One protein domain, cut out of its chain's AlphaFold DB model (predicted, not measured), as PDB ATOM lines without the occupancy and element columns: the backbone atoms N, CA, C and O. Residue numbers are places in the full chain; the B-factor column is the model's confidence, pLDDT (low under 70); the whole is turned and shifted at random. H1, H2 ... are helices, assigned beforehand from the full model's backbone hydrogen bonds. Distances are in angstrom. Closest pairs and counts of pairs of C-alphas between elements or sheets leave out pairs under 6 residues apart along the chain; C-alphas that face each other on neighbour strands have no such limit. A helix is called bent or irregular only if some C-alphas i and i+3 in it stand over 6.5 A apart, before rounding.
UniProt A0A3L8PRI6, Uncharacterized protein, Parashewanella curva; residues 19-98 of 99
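What this domain is: This is residues 19 to 98 of the 99 residues of an uncharacterized protein of Parashewanella curva (UniProt A0A3L8PRI6). Two helical parts, H1 and the second arm H3b of a bent helix, run side by side in opposite directions, and H2 and the first arm H3a form a crossed pair over the end of H1 that lies away from Asn 19. H2 starts on residues 31 to 36 of H1 and leads away from it; a tight link turns the backbone into H3a, which packs across H2 and comes back to the last residues of H1, where H3 bends sharply and H3b folds back along H1. The printed part has 80 residues with three named helices, in the order H1, H2, H3, and no named strand; the class is all helix. It is compact, with a radius of gyration of the C-alphas of 12.3 A, and its C-alphas span 38 by 27 by 18 A.

How they stand to each other: H1, residues 19 to 37, touches H2, residues 52 to 65, with its residues 31 to 36 alone, and H2 touches H1 with its residues 52 to 57 alone. Their closest C-alphas are those of Leu 32 and Ser 53, 4.8 A apart. H1 and H2 stand at a steep tilt of 61 degrees and run opposite ways. H3, residues 71 to 98, was assigned as one helix by its hydrogen bonds, but it is bent: C-alphas 83 and 86 are 8.6 A apart. Its arms are H3a, residues 71 to 83, and H3b, residues 86 to 98, and their lines stand at a steep tilt of 64 degrees. H2 touches H3a, with the C-alphas of Val 59 and Tyr 73 closest at 5.5 A, and their lines are about perpendicular at 72 degrees, only just past steep. H1 and H3a touch only at their ends, through residues 34 to 37 and 80 to 83; the closest C-alphas are those of Leu 35 and Ser 80, 6.5 A apart. H1 touches H3b, with the C-alphas of Leu 31 and Glu 87 closest at 5.3 A. These two run opposite ways at a shallow tilt of 34 degrees, only just short of steep. H2 and H3b are close but not clearly touching, with the closest C-alphas, those of Leu 64 and Ala 92, 6.6 A apart. The helix packing is mostly crossed, but only just: of three touching pairs with a tilt, one is at a shallow tilt. In H1, H3a and H3b every O i to N i+4 pair is within hydrogen-bond range; in H2 it is 8 of 10.

Where its parts are: H1 begins at C-alpha 19, (-25.461, -10.863, 0.537), and measures 27.4 A to C-alpha 37. H2 begins at C-alpha 52, (-33.501, 5.594, 21.939), and measures 20.1 A to C-alpha 65; it is neither bent nor irregular, but only just, with C-alphas 55 and 58 6.4 A apart. H3a measures 19.0 A from C-alpha 71 to C-alpha 83. H3b also measures 19.0 A, from C-alpha 86 to C-alpha 98 at (-39.283, -12.749, 4.862). Residues 84 and 85 belong to neither arm.

The domain as a whole: The two C-alphas farthest apart are those of Asn 19 and Asn 44, at 38.8 A, while the first and last printed C-alphas, those of Asn 19 and Lys 98, are 14.6 A apart. The printed part has no cut. The link from H1 to H2, residues 38 to 51, is long, and its C-alphas lie 11 to 17 A from the mean of the C-alphas. The link from H2 to H3 is tight, with 5 residues. The mean pLDDT of the printed part is 89.2, and one residue, Lys 98, is under 70.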
ATOM      1  N   ASN A  19     -25.027 -12.223   0.890       75.12
ATOM      2  CA  ASN A  19     -25.461 -10.863   0.537       75.12
ATOM      3  C   ASN A  19     -26.754 -10.465   1.268       75.12
ATOM      4  O   ASN A  19     -26.977  -9.292   1.561       75.12
ATOM      5  N   GLU A  20     -27.576 -11.455   1.604       74.12
ATOM      6  CA  GLU A  20     -28.792 -11.300   2.384       74.12
ATOM      7  C   GLU A  20     -28.519 -10.887   3.836       74.12
ATOM      8  O   GLU A  20     -29.051  -9.872   4.279       74.12
ATOM      9  N   LEU A  21     -27.615 -11.574   4.541       77.19
ATOM     10  CA  LEU A  21     -27.247 -11.217   5.916       77.19
ATOM     11  C   LEU A  21     -26.533  -9.856   5.983       77.19
ATOM     12  O   LEU A  21     -26.769  -9.063   6.891       77.19
ATOM     13  N   LYS A  22     -25.720  -9.523   4.970       78.50
ATOM     14  CA  LYS A  22     -25.138  -8.173   4.838       78.50
ATOM     15  C   LYS A  22     -26.217  -7.099   4.664       78.50
ATOM     16  O   LYS A  22     -26.112  -6.018   5.245       78.50
ATOM     17  N   THR A  23     -27.252  -7.396   3.878       82.62
ATOM     18  CA  THR A  23     -28.384  -6.486   3.657       82.62
ATOM     19  C   THR A  23     -29.184  -6.292   4.942       82.62
ATOM     20  O   THR A  23     -29.471  -5.155   5.312       82.62
ATOM     21  N   GLU A  24     -29.478  -7.374   5.659       83.38
ATOM     22  CA  GLU A  24     -30.175  -7.346   6.945       83.38
ATOM     23  C   GLU A  24     -29.427  -6.514   7.993       83.38
ATOM     24  O   GLU A  24     -30.006  -5.606   8.591       83.38
ATOM     25  N   ILE A  25     -28.127  -6.764   8.180       83.44
ATOM     26  CA  ILE A  25     -27.297  -5.994   9.115       83.44
ATOM     27  C   ILE A  25     -27.299  -4.512   8.722       83.44
ATOM     28  O   ILE A  25     -27.512  -3.650   9.573       83.44
ATOM     29  N   SER A  26     -27.131  -4.193   7.432       88.62
ATOM     30  CA  SER A  26     -27.122  -2.800   6.973       88.62
ATOM     31  C   SER A  26     -28.450  -2.078   7.221       88.62
ATOM     32  O   SER A  26     -28.432  -0.904   7.593       88.62
ATOM     33  N   LEU A  27     -29.589  -2.744   7.014       90.00
ATOM     34  CA  LEU A  27     -30.908  -2.155   7.250       90.00
ATOM     35  C   LEU A  27     -31.155  -1.901   8.739       90.00
ATOM     36  O   LEU A  27     -31.620  -0.818   9.095       90.00
ATOM     37  N   ASN A  28     -30.790  -2.857   9.598       87.56
ATOM     38  CA  ASN A  28     -30.912  -2.716  11.049       87.56
ATOM     39  C   ASN A  28     -30.031  -1.584  11.593       87.56
ATOM     40  O   ASN A  28     -30.515  -0.755  12.360       87.56
ATOM     41  N   VAL A  29     -28.768  -1.500  11.160       91.31
ATOM     42  CA  VAL A  29     -27.843  -0.436  11.589       91.31
ATOM     43  C   VAL A  29     -28.363   0.942  11.185       91.31
ATOM     44  O   VAL A  29     -28.447   1.826  12.029       91.31
ATOM     45  N   LYS A  30     -28.809   1.116   9.935       94.69
ATOM     46  CA  LYS A  30     -29.358   2.403   9.470       94.69
ATOM     47  C   LYS A  30     -30.610   2.819  10.240       94.69
ATOM     48  O   LYS A  30     -30.793   4.000  10.527       94.69
ATOM     49  N   LEU A  31     -31.478   1.861  10.573       95.31
ATOM     50  CA  LEU A  31     -32.652   2.133  11.394       95.31
ATOM     51  C   LEU A  31     -32.252   2.550  12.817       95.31
ATOM     52  O   LEU A  31     -32.760   3.560  13.297       95.31
ATOM     53  N   LEU A  32     -31.330   1.823  13.462       93.38
ATOM     54  CA  LEU A  32     -30.804   2.166  14.792       93.38
ATOM     55  C   LEU A  32     -30.218   3.582  14.811       93.38
ATOM     56  O   LEU A  32     -30.630   4.402  15.630       93.38
ATOM     57  N   GLU A  33     -29.315   3.877  13.876       93.75
ATOM     58  CA  GLU A  33     -28.671   5.186  13.747       93.75
ATOM     59  C   GLU A  33     -29.707   6.298  13.603       93.75
ATOM     60  O   GLU A  33     -29.638   7.305  14.306       93.75
ATOM     61  N   CYS A  34     -30.715   6.104  12.746       95.62
ATOM     62  CA  CYS A  34     -31.760   7.102  12.579       95.62
ATOM     63  C   CYS A  34     -32.579   7.303  13.861       95.62
ATOM     64  O   CYS A  34     -32.819   8.446  14.258       95.62
ATOM     65  N   LEU A  35     -32.990   6.227  14.539       94.94
ATOM     66  CA  LEU A  35     -33.780   6.320  15.773       94.94
ATOM     67  C   LEU A  35     -33.038   7.098  16.872       94.94
ATOM     68  O   LEU A  35     -33.662   7.860  17.615       94.94
ATOM     69  N   ASP A  36     -31.709   6.994  16.930       92.06
ATOM     70  CA  ASP A  36     -30.890   7.780  17.856       92.06
ATOM     71  C   ASP A  36     -30.825   9.276  17.506       92.06
ATOM     72  O   ASP A  36     -30.562  10.094  18.393       92.06
ATOM     73  N   THR A  37     -31.170   9.693  16.284       93.00
ATOM     74  CA  THR A  37     -31.239  11.123  15.915       93.00
ATOM     75  C   THR A  37     -32.508  11.833  16.399       93.00
ATOM     76  O   THR A  37     -32.553  13.065  16.410       93.00
ATOM     77  N   ILE A  38     -33.533  11.094  16.848       92.75
ATOM     78  CA  ILE A  38     -34.817  11.682  17.262       92.75
ATOM     79  C   ILE A  38     -34.598  12.657  18.432       92.75
ATOM     80  O   ILE A  38     -34.043  12.259  19.463       92.75
ATOM     81  N   PRO A  39     -35.038  13.927  18.341       91.19
ATOM     82  CA  PRO A  39     -34.827  14.893  19.413       91.19
ATOM     83  C   PRO A  39     -35.467  14.441  20.731       91.19
ATOM     84  O   PRO A  39     -36.645  14.092  20.767       91.19
ATOM     85  N   TYR A  40     -34.726  14.529  21.840       87.44
ATOM     86  CA  TYR A  40     -35.204  14.126  23.174       87.44
ATOM     87  C   TYR A  40     -36.522  14.790  23.590       87.44
ATOM     88  O   TYR A  40     -37.316  14.190  24.307       87.44
ATOM     89  N   LYS A  41     -36.770  16.019  23.122       89.19
ATOM     90  CA  LYS A  41     -38.008  16.766  23.382       89.19
ATOM     91  C   LYS A  41     -39.262  16.128  22.775       89.19
ATOM     92  O   LYS A  41     -40.362  16.449  23.197       89.19
ATOM     93  N   GLU A  42     -39.110  15.265  21.773       89.31
ATOM     94  CA  GLU A  42     -40.241  14.598  21.115       89.31
ATOM     95  C   GLU A  42     -40.675  13.344  21.885       89.31
ATOM     96  O   GLU A  42     -41.816  12.900  21.761       89.31
ATOM     97  N   ILE A  43     -39.780  12.785  22.704       85.19
ATOM     98  CA  ILE A  43     -40.013  11.584  23.499       85.19
ATOM     99  C   ILE A  43     -40.238  12.021  24.943       85.19
ATOM    100  O   ILE A  43     -39.301  12.222  25.704       85.19
ATOM    101  N   ASN A  44     -41.499  12.190  25.334       78.94
ATOM    102  CA  ASN A  44     -41.833  12.655  26.688       78.94
ATOM    103  C   ASN A  44     -41.582  11.595  27.772       78.94
ATOM    104  O   ASN A  44     -41.545  11.934  28.952       78.94
ATOM    105  N   ASP A  45     -41.417  10.335  27.378       79.00
ATOM    106  CA  ASP A  45     -41.247   9.201  28.276       79.00
ATOM    107  C   ASP A  45     -39.761   8.972  28.588       79.00
ATOM    108  O   ASP A  45     -38.961   8.762  27.675       79.00
ATOM    109  N   GLN A  46     -39.390   9.046  29.869       78.38
ATOM    110  CA  GLN A  46     -38.000   8.914  30.317       78.38
ATOM    111  C   GLN A  46     -37.406   7.544  29.970       78.38
ATOM    112  O   GLN A  46     -36.229   7.484  29.611       78.38
ATOM    113  N   ASP A  47     -38.223   6.488  29.962       76.62
ATOM    114  CA  ASP A  47     -37.777   5.120  29.673       76.62
ATOM    115  C   ASP A  47     -37.292   4.967  28.226       76.62
ATOM    116  O   ASP A  47     -36.482   4.099  27.925       76.62
ATOM    117  N   TYR A  48     -37.758   5.841  27.327       76.62
ATOM    118  CA  TYR A  48     -37.424   5.823  25.899       76.62
ATOM    119  C   TYR A  48     -36.417   6.909  25.517       76.62
ATOM    120  O   TYR A  48     -36.047   7.029  24.349       76.62
ATOM    121  N   LYS A  49     -35.984   7.738  26.476       75.75
ATOM    122  CA  LYS A  49     -34.943   8.746  26.235       75.75
ATOM    123  C   LYS A  49     -33.559   8.114  26.263       75.75
ATOM    124  O   LYS A  49     -32.732   8.425  25.408       75.75
ATOM    125  N   PHE A  50     -33.286   7.240  27.224       72.56
ATOM    126  CA  PHE A  50     -32.003   6.547  27.297       72.56
ATOM    127  C   PHE A  50     -31.962   5.418  26.261       72.56
ATOM    128  O   PHE A  50     -32.906   4.643  26.156       72.56
ATOM    129  N   ALA A  51     -30.886   5.362  25.466       75.25
ATOM    130  CA  ALA A  51     -30.723   4.400  24.371       75.25
ATOM    131  C   ALA A  51     -31.962   4.309  23.446       75.25
ATOM    132  O   ALA A  51     -32.577   3.251  23.298       75.25
ATOM    133  N   LYS A  52     -32.340   5.448  22.841       81.56
ATOM    134  CA  LYS A  52     -33.501   5.594  21.939       81.56
ATOM    135  C   LYS A  52     -33.578   4.482  20.899       81.56
ATOM    136  O   LYS A  52     -34.640   3.904  20.705       81.56
ATOM    137  N   SER A  53     -32.468   4.161  20.244       79.06
ATOM    138  CA  SER A  53     -32.429   3.112  19.228       79.06
ATOM    139  C   SER A  53     -32.846   1.744  19.779       79.06
ATOM    140  O   SER A  53     -33.714   1.091  19.199       79.06
ATOM    141  N   LEU A  54     -32.335   1.350  20.947       82.19
ATOM    142  CA  LEU A  54     -32.668   0.074  21.591       82.19
ATOM    143  C   LEU A  54     -34.116   0.010  22.090       82.19
ATOM    144  O   LEU A  54     -34.733  -1.053  22.053       82.19
ATOM    145  N   THR A  55     -34.677   1.133  22.536       87.81
ATOM    146  CA  THR A  55     -36.041   1.182  23.091       87.81
ATOM    147  C   THR A  55     -37.114   1.360  22.014       87.81
ATOM    148  O   THR A  55     -38.239   0.883  22.173       87.81
ATOM    149  N   LEU A  56     -36.782   2.003  20.890       92.62
ATOM    150  CA  LEU A  56     -37.713   2.265  19.792       92.62
ATOM    151  C   LEU A  56     -37.730   1.169  18.722       92.62
ATOM    152  O   LEU A  56     -38.732   1.065  18.014       92.62
ATOM    153  N   ILE A  57     -36.699   0.326  18.598       92.44
ATOM    154  CA  ILE A  57     -36.754  -0.812  17.663       92.44
ATOM    155  C   ILE A  57     -37.925  -1.759  17.956       92.44
ATOM    156  O   ILE A  57     -38.692  -2.028  17.027       92.44
ATOM    157  N   PRO A  58     -38.148  -2.221  19.203       90.75
ATOM    158  CA  PRO A  58     -39.301  -3.061  19.517       90.75
ATOM    159  C   PRO A  58     -40.630  -2.377  19.182       90.75
ATOM    160  O   PRO A  58     -41.557  -3.020  18.703       90.75
ATOM    161  N   VAL A  59     -40.708  -1.053  19.364       93.00
ATOM    162  CA  VAL A  59     -41.880  -0.257  18.983       93.00
ATOM    163  C   VAL A  59     -42.111  -0.305  17.471       93.00
ATOM    164  O   VAL A  59     -43.251  -0.468  17.038       93.00
ATOM    165  N   VAL A  60     -41.054  -0.158  16.667       94.88
ATOM    166  CA  VAL A  60     -41.137  -0.245  15.201       94.88
ATOM    167  C   VAL A  60     -41.570  -1.643  14.767       94.88
ATOM    168  O   VAL A  60     -42.516  -1.752  13.995       94.88
ATOM    169  N   ILE A  61     -40.942  -2.697  15.293       92.06
ATOM    170  CA  ILE A  61     -41.280  -4.088  14.958       92.06
ATOM    171  C   ILE A  61     -42.744  -4.383  15.293       92.06
ATOM    172  O   ILE A  61     -43.484  -4.851  14.428       92.06
ATOM    173  N   ASP A  62     -43.187  -4.054  16.506       94.44
ATOM    174  CA  ASP A  62     -44.556  -4.322  16.949       94.44
ATOM    175  C   ASP A  62     -45.594  -3.615  16.072       94.44
ATOM    176  O   ASP A  62     -46.582  -4.230  15.685       94.44
ATOM    177  N   ASN A  63     -45.364  -2.352  15.698       95.25
ATOM    178  CA  ASN A  63     -46.289  -1.615  14.825       95.25
ATOM    179  C   ASN A  63     -46.306  -2.110  13.376       95.25
ATOM    180  O   ASN A  63     -47.288  -1.866  12.679       95.25
ATOM    181  N   LEU A  64     -45.244  -2.768  12.911       93.00
ATOM    182  CA  LEU A  64     -45.194  -3.338  11.565       93.00
ATOM    183  C   LEU A  64     -45.786  -4.750  11.495       93.00
ATOM    184  O   LEU A  64     -46.236  -5.153  10.428       93.00
ATOM    185  N   THR A  65     -45.767  -5.500  12.598       92.56
ATOM    186  CA  THR A  65     -46.060  -6.946  12.592       92.56
ATOM    187  C   THR A  65     -47.320  -7.340  13.354       92.56
ATOM    188  O   THR A  65     -47.928  -8.356  13.025       92.56
ATOM    189  N   LYS A  66     -47.738  -6.570  14.365       92.12
ATOM    190  CA  LYS A  66     -48.907  -6.896  15.191       92.12
ATOM    191  C   LYS A  66     -50.139  -6.130  14.719       92.12
ATOM    192  O   LYS A  66     -50.072  -4.944  14.406       92.12
ATOM    193  N   SER A  67     -51.289  -6.801  14.742       85.44
ATOM    194  CA  SER A  67     -52.600  -6.195  14.468       85.44
ATOM    195  C   SER A  67     -53.040  -5.230  15.573       85.44
ATOM    196  O   SER A  67     -53.656  -4.198  15.303       85.44
ATOM    197  N   GLU A  68     -52.687  -5.539  16.822       91.69
ATOM    198  CA  GLU A  68     -53.013  -4.735  17.993       91.69
ATOM    199  C   GLU A  68     -51.752  -4.305  18.733       91.69
ATOM    200  O   GLU A  68     -50.886  -5.104  19.087       91.69
ATOM    201  N   VAL A  69     -51.656  -2.999  18.969       93.25
ATOM    202  CA  VAL A  69     -50.491  -2.359  19.571       93.25
ATOM    203  C   VAL A  69     -50.970  -1.302  20.554       93.25
ATOM    204  O   VAL A  69     -51.933  -0.577  20.276       93.25
ATOM    205  N   SER A  70     -50.292  -1.201  21.700       93.06
ATOM    206  CA  SER A  70     -50.663  -0.250  22.747       93.06
ATOM    207  C   SER A  70     -50.693   1.196  22.214       93.06
ATOM    208  O   SER A  70     -49.876   1.562  21.360       93.06
ATOM    209  N   PRO A  71     -51.582   2.071  22.726       93.25
ATOM    210  CA  PRO A  71     -51.618   3.480  22.324       93.25
ATOM    211  C   PRO A  71     -50.263   4.188  22.480       93.25
ATOM    212  O   PRO A  71     -49.883   5.014  21.648       93.25
ATOM    213  N   LYS A  72     -49.498   3.811  23.513       91.31
ATOM    214  CA  LYS A  72     -48.129   4.282  23.756       91.31
ATOM    215  C   LYS A  72     -47.203   3.944  22.587       91.31
ATOM    216  O   LYS A  72     -46.534   4.829  22.058       91.31
ATOM    217  N   TYR A  73     -47.205   2.689  22.146       93.50
ATOM    218  CA  TYR A  73     -46.364   2.234  21.040       93.50
ATOM    219  C   TYR A  73     -46.800   2.845  19.710       93.50
ATOM    220  O   TYR A  73     -45.944   3.220  18.919       93.50
ATOM    221  N   LYS A  74     -48.102   3.038  19.478       94.38
ATOM    222  CA  LYS A  74     -48.594   3.762  18.291       94.38
ATOM    223  C   LYS A  74     -48.086   5.206  18.258       94.38
ATOM    224  O   LYS A  74     -47.642   5.692  17.218       94.38
ATOM    225  N   ARG A  75     -48.102   5.899  19.404       94.38
ATOM    226  CA  ARG A  75     -47.569   7.266  19.523       94.38
ATOM    227  C   ARG A  75     -46.063   7.311  19.258       94.38
ATOM    228  O   ARG A  75     -45.619   8.148  18.476       94.38
ATOM    229  N   LEU A  76     -45.295   6.428  19.893       94.00
ATOM    230  CA  LEU A  76     -43.846   6.350  19.703       94.00
ATOM    231  C   LEU A  76     -43.494   5.990  18.255       94.00
ATOM    232  O   LEU A  76     -42.645   6.643  17.662       94.00
ATOM    233  N   PHE A  77     -44.223   5.063  17.634       95.44
ATOM    234  CA  PHE A  77     -44.053   4.729  16.223       95.44
ATOM    235  C   PHE A  77     -44.351   5.901  15.288       95.44
ATOM    236  O   PHE A  77     -43.636   6.097  14.307       95.44
ATOM    237  N   LYS A  78     -45.361   6.726  15.593       96.00
ATOM    238  CA  LYS A  78     -45.641   7.953  14.834       96.00
ATOM    239  C   LYS A  78     -44.475   8.942  14.913       96.00
ATOM    240  O   LYS A  78     -44.134   9.554  13.904       96.00
ATOM    241  N   ILE A  79     -43.855   9.082  16.086       95.12
ATOM    242  CA  ILE A  79     -42.652   9.906  16.265       95.12
ATOM    243  C   ILE A  79     -41.492   9.305  15.466       95.12
ATOM    244  O   ILE A  79     -40.904  10.006  14.648       95.12
ATOM    245  N   SER A  80     -41.215   8.008  15.611       95.56
ATOM    246  CA  SER A  80     -40.165   7.328  14.847       95.56
ATOM    247  C   SER A  80     -40.370   7.479  13.341       95.56
ATOM    248  O   SER A  80     -39.441   7.822  12.624       95.56
ATOM    249  N   SER A  81     -41.603   7.331  12.856       96.56
ATOM    250  CA  SER A  81     -41.959   7.501  11.443       96.56
ATOM    251  C   SER A  81     -41.815   8.938  10.956       96.56
ATOM    252  O   SER A  81     -41.465   9.148   9.801       96.56
ATOM    253  N   LYS A  82     -42.043   9.938  11.814       97.19
ATOM    254  CA  LYS A  82     -41.833  11.351  11.467       97.19
ATOM    255  C   LYS A  82     -40.366  11.636  11.123       97.19
ATOM    256  O   LYS A  82     -40.115  12.394  10.193       97.19
ATOM    257  N   TYR A  83     -39.423  11.030  11.845       96.69
ATOM    258  CA  TYR A  83     -37.985  11.287  11.676       96.69
ATOM    259  C   TYR A  83     -37.276  10.260  10.780       96.69
ATOM    260  O   TYR A  83     -36.390  10.632  10.022       96.69
ATOM    261  N   CYS A  84     -37.707   8.999  10.811       96.94
ATOM    262  CA  CYS A  84     -37.035   7.853  10.184       96.94
ATOM    263  C   CYS A  84     -37.920   7.128   9.166       96.94
ATOM    264  O   CYS A  84     -37.856   5.907   9.018       96.94
ATOM    265  N   SER A  85     -38.802   7.863   8.478       97.19
ATOM    266  CA  SER A  85     -39.773   7.272   7.542       97.19
ATOM    267  C   SER A  85     -39.123   6.404   6.464       97.19
ATOM    268  O   SER A  85     -39.682   5.375   6.089       97.19
ATOM    269  N   LYS A  86     -37.956   6.804   5.951       97.44
ATOM    270  CA  LYS A  86     -37.241   6.092   4.889       97.44
ATOM    271  C   LYS A  86     -36.702   4.758   5.399       97.44
ATOM    272  O   LYS A  86     -36.917   3.727   4.770       97.44
ATOM    273  N   GLU A  87     -36.034   4.777   6.543       97.50
ATOM    274  CA  GLU A  87     -35.419   3.615   7.177       97.50
ATOM    275  C   GLU A  87     -36.496   2.619   7.612       97.50
ATOM    276  O   GLU A  87     -36.384   1.434   7.305       97.50
ATOM    277  N   ILE A  88     -37.590   3.104   8.208       97.06
ATOM    278  CA  ILE A  88     -38.742   2.277   8.589       97.06
ATOM    279  C   ILE A  88     -39.397   1.639   7.361       97.06
ATOM    280  O   ILE A  88     -39.709   0.453   7.398       97.06
ATOM    281  N   LYS A  89     -39.572   2.372   6.252       96.38
ATOM    282  CA  LYS A  89     -40.109   1.799   5.002       96.38
ATOM    283  C   LYS A  89     -39.207   0.703   4.440       96.38
ATOM    284  O   LYS A  89     -39.705  -0.344   4.040       96.38
ATOM    285  N   ASN A  90     -37.894   0.929   4.423       95.19
ATOM    286  CA  ASN A  90     -36.935  -0.068   3.947       95.19
ATOM    287  C   ASN A  90     -36.933  -1.316   4.839       95.19
ATOM    288  O   ASN A  90     -36.893  -2.435   4.334       95.19
ATOM    289  N   PHE A  91     -37.022  -1.125   6.155       93.94
ATOM    290  CA  PHE A  91     -37.110  -2.212   7.124       93.94
ATOM    291  C   PHE A  91     -38.425  -2.995   7.000       93.94
ATOM    292  O   PHE A  91     -38.409  -4.221   6.956       93.94
ATOM    293  N   ALA A  92     -39.558  -2.309   6.830       93.56
ATOM    294  CA  ALA A  92     -40.852  -2.941   6.571       93.56
ATOM    295  C   ALA A  92     -40.841  -3.761   5.272       93.56
ATOM    296  O   ALA A  92     -41.320  -4.892   5.241       93.56
ATOM    297  N   ALA A  93     -40.240  -3.224   4.205       92.50
ATOM    298  CA  ALA A  93     -40.082  -3.943   2.944       92.50
ATOM    299  C   ALA A  93     -39.220  -5.206   3.093       92.50
ATOM    300  O   ALA A  93     -39.455  -6.185   2.390       92.50
ATOM    301  N   TYR A  94     -38.235  -5.193   3.993       89.56
ATOM    302  CA  TYR A  94     -37.440  -6.372   4.321       89.56
ATOM    303  C   TYR A  94     -38.254  -7.421   5.090       89.56
ATOM    304  O   TYR A  94     -38.282  -8.574   4.664       89.56
ATOM    305  N   ILE A  95     -38.974  -7.025   6.146       87.81
ATOM    306  CA  ILE A  95     -39.833  -7.932   6.933       87.81
ATOM    307  C   ILE A  95     -40.866  -8.622   6.031       87.81
ATOM    308  O   ILE A  95     -40.986  -9.843   6.058       87.81
ATOM    309  N   ASN A  96     -41.544  -7.862   5.171       84.81
ATOM    310  CA  ASN A  96     -42.587  -8.389   4.283       84.81
ATOM    311  C   ASN A  96     -42.062  -9.323   3.179       84.81
ATOM    312  O   ASN A  96     -42.854  -9.985   2.523       84.81
ATOM    313  N   ARG A  97     -40.750  -9.347   2.914       82.56
ATOM    314  CA  ARG A  97     -40.132 -10.321   1.993       82.56
ATOM    315  C   ARG A  97     -39.760 -11.632   2.688       82.56
ATOM    316  O   ARG A  97     -39.402 -12.587   2.004       82.56
ATOM    317  N   LYS A  98     -39.749 -11.641   4.023       69.31
ATOM    318  CA  LYS A  98     -39.283 -12.749   4.862       69.31
ATOM    319  C   LYS A  98     -40.411 -13.478   5.596       69.31
ATOM    320  O   LYS A  98     -40.183 -14.618   5.995       69.31
TER     321      LYS A  98